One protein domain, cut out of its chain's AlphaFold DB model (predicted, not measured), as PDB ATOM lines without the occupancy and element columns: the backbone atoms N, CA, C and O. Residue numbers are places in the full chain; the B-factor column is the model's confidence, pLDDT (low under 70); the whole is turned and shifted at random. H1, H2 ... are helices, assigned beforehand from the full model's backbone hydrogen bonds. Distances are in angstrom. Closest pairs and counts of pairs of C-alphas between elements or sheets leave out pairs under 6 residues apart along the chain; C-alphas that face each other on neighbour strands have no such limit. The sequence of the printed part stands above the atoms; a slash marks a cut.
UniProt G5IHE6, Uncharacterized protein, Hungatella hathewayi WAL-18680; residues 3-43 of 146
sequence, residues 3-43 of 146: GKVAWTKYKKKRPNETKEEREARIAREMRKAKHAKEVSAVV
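Overview. This is residues 3 to 43 of the 146 residues of an uncharacterized protein of Hungatella hathewayi WAL-18680 (UniProt G5IHE6). A short helix, H1, and a long one, H2, run nearly side by side in opposite ways, loosely joined through a loop that folds the backbone back; residues 34 to 43, most of them in H2, stick out beyond H1. The printed part has 41 residues with two named helices, H1 then H2, and no named strand: all helix. It is loose, with a radius of gyration of the C-alphas of 12.4 A, and flat, spanning 39 by 20 by 8 A.

Arrangement. H1, residues 3 to 11, and H2, residues 19 to 42, are close but not clearly touching; their closest C-alphas, of Tyr 10 and Ile 26, are 7.3 A apart. They run opposite ways at a shallow tilt of 14 degrees. In H2 every O i to N i+4 pair is within hydrogen-bond range; in H1 0 of 5 are, beside 3 of 6 O i to N i+3 pairs.

Along the chain. H1 begins at C-alpha 3 (45.702, 55.376, 39.852) and is 14.3 A long. H2 is 34.5 A long, from C-alpha 19 (26.338, 46.477, 53.096) to C-alpha 42 (59.927, 43.388, 45.815).

Size, cuts and confidence. The C-alphas farthest apart, of Asn 16 and Val 43, are 39.1 A apart. The printed part has no cut, and the link is short. The pLDDT is under 70 at residues 3 to 15 and 40.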
ATOM      1  N   GLY A   3      46.463  55.058  38.632       50.19
ATOM      2  CA  GLY A   3      45.702  55.376  39.852       50.19
ATOM      3  C   GLY A   3      44.257  55.861  39.665       50.19
ATOM      4  O   GLY A   3      43.438  55.649  40.554       50.19
ATOM      5  N   LYS A   4      43.910  56.497  38.534       48.19
ATOM      6  CA  LYS A   4      42.589  57.149  38.384       48.19
ATOM      7  C   LYS A   4      41.465  56.202  37.948       48.19
ATOM      8  O   LYS A   4      40.328  56.381  38.366       48.19
ATOM      9  N   VAL A   5      41.781  55.168  37.167       57.91
ATOM     10  CA  VAL A   5      40.796  54.195  36.644       57.91
ATOM     11  C   VAL A   5      40.338  53.177  37.693       57.91
ATOM     12  O   VAL A   5      39.228  52.663  37.606       57.91
ATOM     13  N   ALA A   6      41.157  52.902  38.712       56.41
ATOM     14  CA  ALA A   6      40.786  51.982  39.784       56.41
ATOM     15  C   ALA A   6      39.688  52.574  40.685       56.41
ATOM     16  O   ALA A   6      38.728  51.886  41.016       56.41
ATOM     17  N   TRP A   7      39.793  53.862  41.034       49.09
ATOM     18  CA  TRP A   7      38.912  54.536  41.998       49.09
ATOM     19  C   TRP A   7      37.457  54.690  41.530       49.09
ATOM     20  O   TRP A   7      36.530  54.609  42.337       49.09
ATOM     21  N   THR A   8      37.229  54.859  40.227       63.44
ATOM     22  CA  THR A   8      35.879  54.999  39.654       63.44
ATOM     23  C   THR A   8      35.063  53.707  39.758       63.44
ATOM     24  O   THR A   8      33.850  53.759  39.964       63.44
ATOM     25  N   LYS A   9      35.724  52.542  39.705       62.16
ATOM     26  CA  LYS A   9      35.090  51.219  39.824       62.16
ATOM     27  C   LYS A   9      34.499  50.972  41.222       62.16
ATOM     28  O   LYS A   9      33.482  50.295  41.333       62.16
ATOM     29  N   TYR A  10      35.078  51.565  42.272       60.25
ATOM     30  CA  TYR A  10      34.637  51.397  43.667       60.25
ATOM     31  C   TYR A  10      33.395  52.217  44.039       60.25
ATOM     32  O   TYR A  10      32.662  51.838  44.951       60.25
ATOM     33  N   LYS A  11      33.116  53.317  43.326       62.06
ATOM     34  CA  LYS A  11      31.921  54.146  43.573       62.06
ATOM     35  C   LYS A  11      30.630  53.549  43.001       62.06
ATOM     36  O   LYS A  11      29.545  53.956  43.412       62.06
ATOM     37  N   LYS A  12      30.705  52.591  42.068       68.06
ATOM     38  CA  LYS A  12      29.519  52.062  41.376       68.06
ATOM     39  C   LYS A  12      28.776  51.048  42.259       68.06
ATOM     40  O   LYS A  12      29.274  49.963  42.549       68.06
ATOM     41  N   LYS A  13      27.569  51.408  42.710       59.75
ATOM     42  CA  LYS A  13      26.685  50.566  43.536       59.75
ATOM     43  C   LYS A  13      26.070  49.465  42.653       59.75
ATOM     44  O   LYS A  13      25.359  49.804  41.713       59.75
ATOM     45  N   ARG A  14      26.313  48.168  42.922       63.78
ATOM     46  CA  ARG A  14      25.487  47.117  42.291       63.78
ATOM     47  C   ARG A  14      24.060  47.175  42.866       63.78
ATOM     48  O   ARG A  14      23.938  47.486  44.054       63.78
ATOM     49  N   PRO A  15      23.012  46.894  42.068       67.94
ATOM     50  CA  PRO A  15      21.617  47.118  42.465       67.94
ATOM     51  C   PRO A  15      21.123  46.271  43.652       67.94
ATOM     52  O   PRO A  15      20.163  46.673  44.293       67.94
ATOM     53  N   ASN A  16      21.776  45.142  43.967       70.06
ATOM     54  CA  ASN A  16      21.273  44.131  44.912       70.06
ATOM     55  C   ASN A  16      22.351  43.588  45.885       70.06
ATOM     56  O   ASN A  16      22.448  42.389  46.094       70.06
ATOM     57  N   GLU A  17      23.235  44.443  46.414       70.00
ATOM     58  CA  GLU A  17      24.250  44.026  47.406       70.00
ATOM     59  C   GLU A  17      23.964  44.578  48.800       70.00
ATOM     60  O   GLU A  17      23.812  45.797  48.967       70.00
ATOM     61  N   THR A  18      24.006  43.695  49.798       80.88
ATOM     62  CA  THR A  18      24.025  44.033  51.226       80.88
ATOM     63  C   THR A  18      25.303  44.799  51.594       80.88
ATOM     64  O   THR A  18      26.329  44.753  50.905       80.88
ATOM     65  N   LYS A  19      25.236  45.591  52.674       78.75
ATOM     66  CA  LYS A  19      26.338  46.477  53.096       78.75
ATOM     67  C   LYS A  19      27.622  45.693  53.403       78.75
ATOM     68  O   LYS A  19      28.693  46.103  52.967       78.75
ATOM     69  N   GLU A  20      27.492  44.537  54.045       81.56
ATOM     70  CA  GLU A  20      28.618  43.681  54.438       81.56
ATOM     71  C   GLU A  20      29.349  43.070  53.234       81.56
ATOM     72  O   GLU A  20      30.577  43.102  53.159       81.56
ATOM     73  N   GLU A  21      28.616  42.586  52.227       81.69
ATOM     74  CA  GLU A  21      29.211  42.014  51.009       81.69
ATOM     75  C   GLU A  21      30.026  43.048  50.225       81.69
ATOM     76  O   GLU A  21      31.080  42.754  49.645       81.69
ATOM     77  N   ARG A  22      29.559  44.299  50.237       75.62
ATOM     78  CA  ARG A  22      30.252  45.425  49.617       75.62
ATOM     79  C   ARG A  22      31.569  45.717  50.320       75.62
ATOM     80  O   ARG A  22      32.570  45.901  49.627       75.62
ATOM     81  N   GLU A  23      31.571  45.761  51.647       82.62
ATOM     82  CA  GLU A  23      32.777  45.987  52.446       82.62
ATOM     83  C   GLU A  23      33.766  44.833  52.288       82.62
ATOM     84  O   GLU A  23      34.943  45.068  52.014       82.62
ATOM     85  N   ALA A  24      33.278  43.589  52.307       83.56
ATOM     86  CA  ALA A  24      34.089  42.403  52.067       83.56
ATOM     87  C   ALA A  24      34.745  42.430  50.678       83.56
ATOM     88  O   ALA A  24      35.932  42.128  50.534       83.56
ATOM     89  N   ARG A  25      34.013  42.838  49.636       79.50
ATOM     90  CA  ARG A  25      34.573  42.974  48.286       79.50
ATOM     91  C   ARG A  25      35.598  44.101  48.196       79.50
ATOM     92  O   ARG A  25      36.654  43.896  47.602       79.50
ATOM     93  N   ILE A  26      35.306  45.272  48.766       81.19
ATOM     94  CA  ILE A  26      36.245  46.403  48.776       81.19
ATOM     95  C   ILE A  26      37.530  45.991  49.503       81.19
ATOM     96  O   ILE A  26      38.619  46.222  48.985       81.19
ATOM     97  N   ALA A  27      37.421  45.297  50.638       83.81
ATOM     98  CA  ALA A  27      38.563  44.783  51.383       83.81
ATOM     99  C   ALA A  27      39.377  43.750  50.582       83.81
ATOM    100  O   ALA A  27      40.608  43.815  50.573       83.81
ATOM    101  N   ARG A  28      38.723  42.824  49.864       84.56
ATOM    102  CA  ARG A  28      39.396  41.834  48.997       84.56
ATOM    103  C   ARG A  28      40.177  42.500  47.865       84.56
ATOM    104  O   ARG A  28      41.331  42.154  47.631       84.56
ATOM    105  N   GLU A  29      39.576  43.470  47.188       83.06
ATOM    106  CA  GLU A  29      40.226  44.199  46.094       83.06
ATOM    107  C   GLU A  29      41.346  45.124  46.610       83.06
ATOM    108  O   GLU A  29      42.404  45.211  45.990       83.06
ATOM    109  N   MET A  30      41.191  45.715  47.802       79.38
ATOM    110  CA  MET A  30      42.254  46.463  48.489       79.38
ATOM    111  C   MET A  30      43.436  45.566  48.869       79.38
ATOM    112  O   MET A  30      44.584  45.969  48.690       79.38
ATOM    113  N   ARG A  31      43.181  44.339  49.344       84.75
ATOM    114  CA  ARG A  31      44.233  43.341  49.599       84.75
ATOM    115  C   ARG A  31      44.965  42.975  48.313       84.75
ATOM    116  O   ARG A  31      46.189  42.998  48.306       84.75
ATOM    117  N   LYS A  32      44.242  42.726  47.215       84.56
ATOM    118  CA  LYS A  32      44.850  42.464  45.900       84.56
ATOM    119  C   LYS A  32      45.690  43.642  45.409       84.56
ATOM    120  O   LYS A  32      46.802  43.434  44.943       84.56
ATOM    121  N   ALA A  33      45.200  44.874  45.550       80.50
ATOM    122  CA  ALA A  33      45.931  46.074  45.147       80.50
ATOM    123  C   ALA A  33      47.176  46.331  46.018       80.50
ATOM    124  O   ALA A  33      48.214  46.727  45.488       80.50
ATOM    125  N   LYS A  34      47.095  46.080  47.333       82.44
ATOM    126  CA  LYS A  34      48.252  46.130  48.243       82.44
ATOM    127  C   LYS A  34      49.286  45.068  47.883       82.44
ATOM    128  O   LYS A  34      50.436  45.427  47.664       82.44
ATOM    129  N   HIS A  35      48.869  43.810  47.733       81.94
ATOM    130  CA  HIS A  35      49.758  42.724  47.316       81.94
ATOM    131  C   HIS A  35      50.395  43.001  45.954       81.94
ATOM    132  O   HIS A  35      51.589  42.798  45.799       81.94
ATOM    133  N   ALA A  36      49.647  43.515  44.975       79.06
ATOM    134  CA  ALA A  36      50.202  43.849  43.665       79.06
ATOM    135  C   ALA A  36      51.277  44.947  43.755       79.06
ATOM    136  O   ALA A  36      52.293  44.866  43.068       79.06
ATOM    137  N   LYS A  37      51.080  45.952  44.624       77.44
ATOM    138  CA  LYS A  37      52.088  46.987  44.890       77.44
ATOM    139  C   LYS A  37      53.314  46.433  45.610       77.44
ATOM    140  O   LYS A  37      54.426  46.758  45.209       77.44
ATOM    141  N   GLU A  38      53.115  45.604  46.626       82.69
ATOM    142  CA  GLU A  38      54.201  44.988  47.390       82.69
ATOM    143  C   GLU A  38      55.039  44.058  46.510       82.69
ATOM    144  O   GLU A  38      56.255  44.193  46.445       82.69
ATOM    145  N   VAL A  39      54.385  43.213  45.708       77.75
ATOM    146  CA  VAL A  39      55.047  42.366  44.710       77.75
ATOM    147  C   VAL A  39      55.781  43.221  43.676       77.75
ATOM    148  O   VAL A  39      56.910  42.901  43.336       77.75
ATOM    149  N   SER A  40      55.214  44.342  43.215       67.38
ATOM    150  CA  SER A  40      55.922  45.237  42.281       67.38
ATOM    151  C   SER A  40      57.108  45.989  42.899       67.38
ATOM    152  O   SER A  40      57.978  46.441  42.161       67.38
ATOM    153  N   ALA A  41      57.137  46.143  44.228       73.25
ATOM    154  CA  ALA A  41      58.241  46.761  44.959       73.25
ATOM    155  C   ALA A  41      59.355  45.750  45.279       73.25
ATOM    156  O   ALA A  41      60.525  46.120  45.299       73.25
ATOM    157  N   VAL A  42      58.992  44.482  45.509       75.94
ATOM    158  CA  VAL A  42      59.927  43.388  45.815       75.94
ATOM    159  C   VAL A  42      60.507  42.757  44.552       75.94
ATOM    160  O   VAL A  42      61.679  42.396  44.537       75.94
ATOM    161  N   VAL A  43      59.714  42.608  43.487       73.06
ATOM    162  CA  VAL A  43      60.185  42.030  42.226       73.06
ATOM    163  C   VAL A  43      60.981  43.103  41.483       73.06
ATOM    164  O   VAL A  43      60.379  44.067  41.001       73.06
TER     165      VAL A  43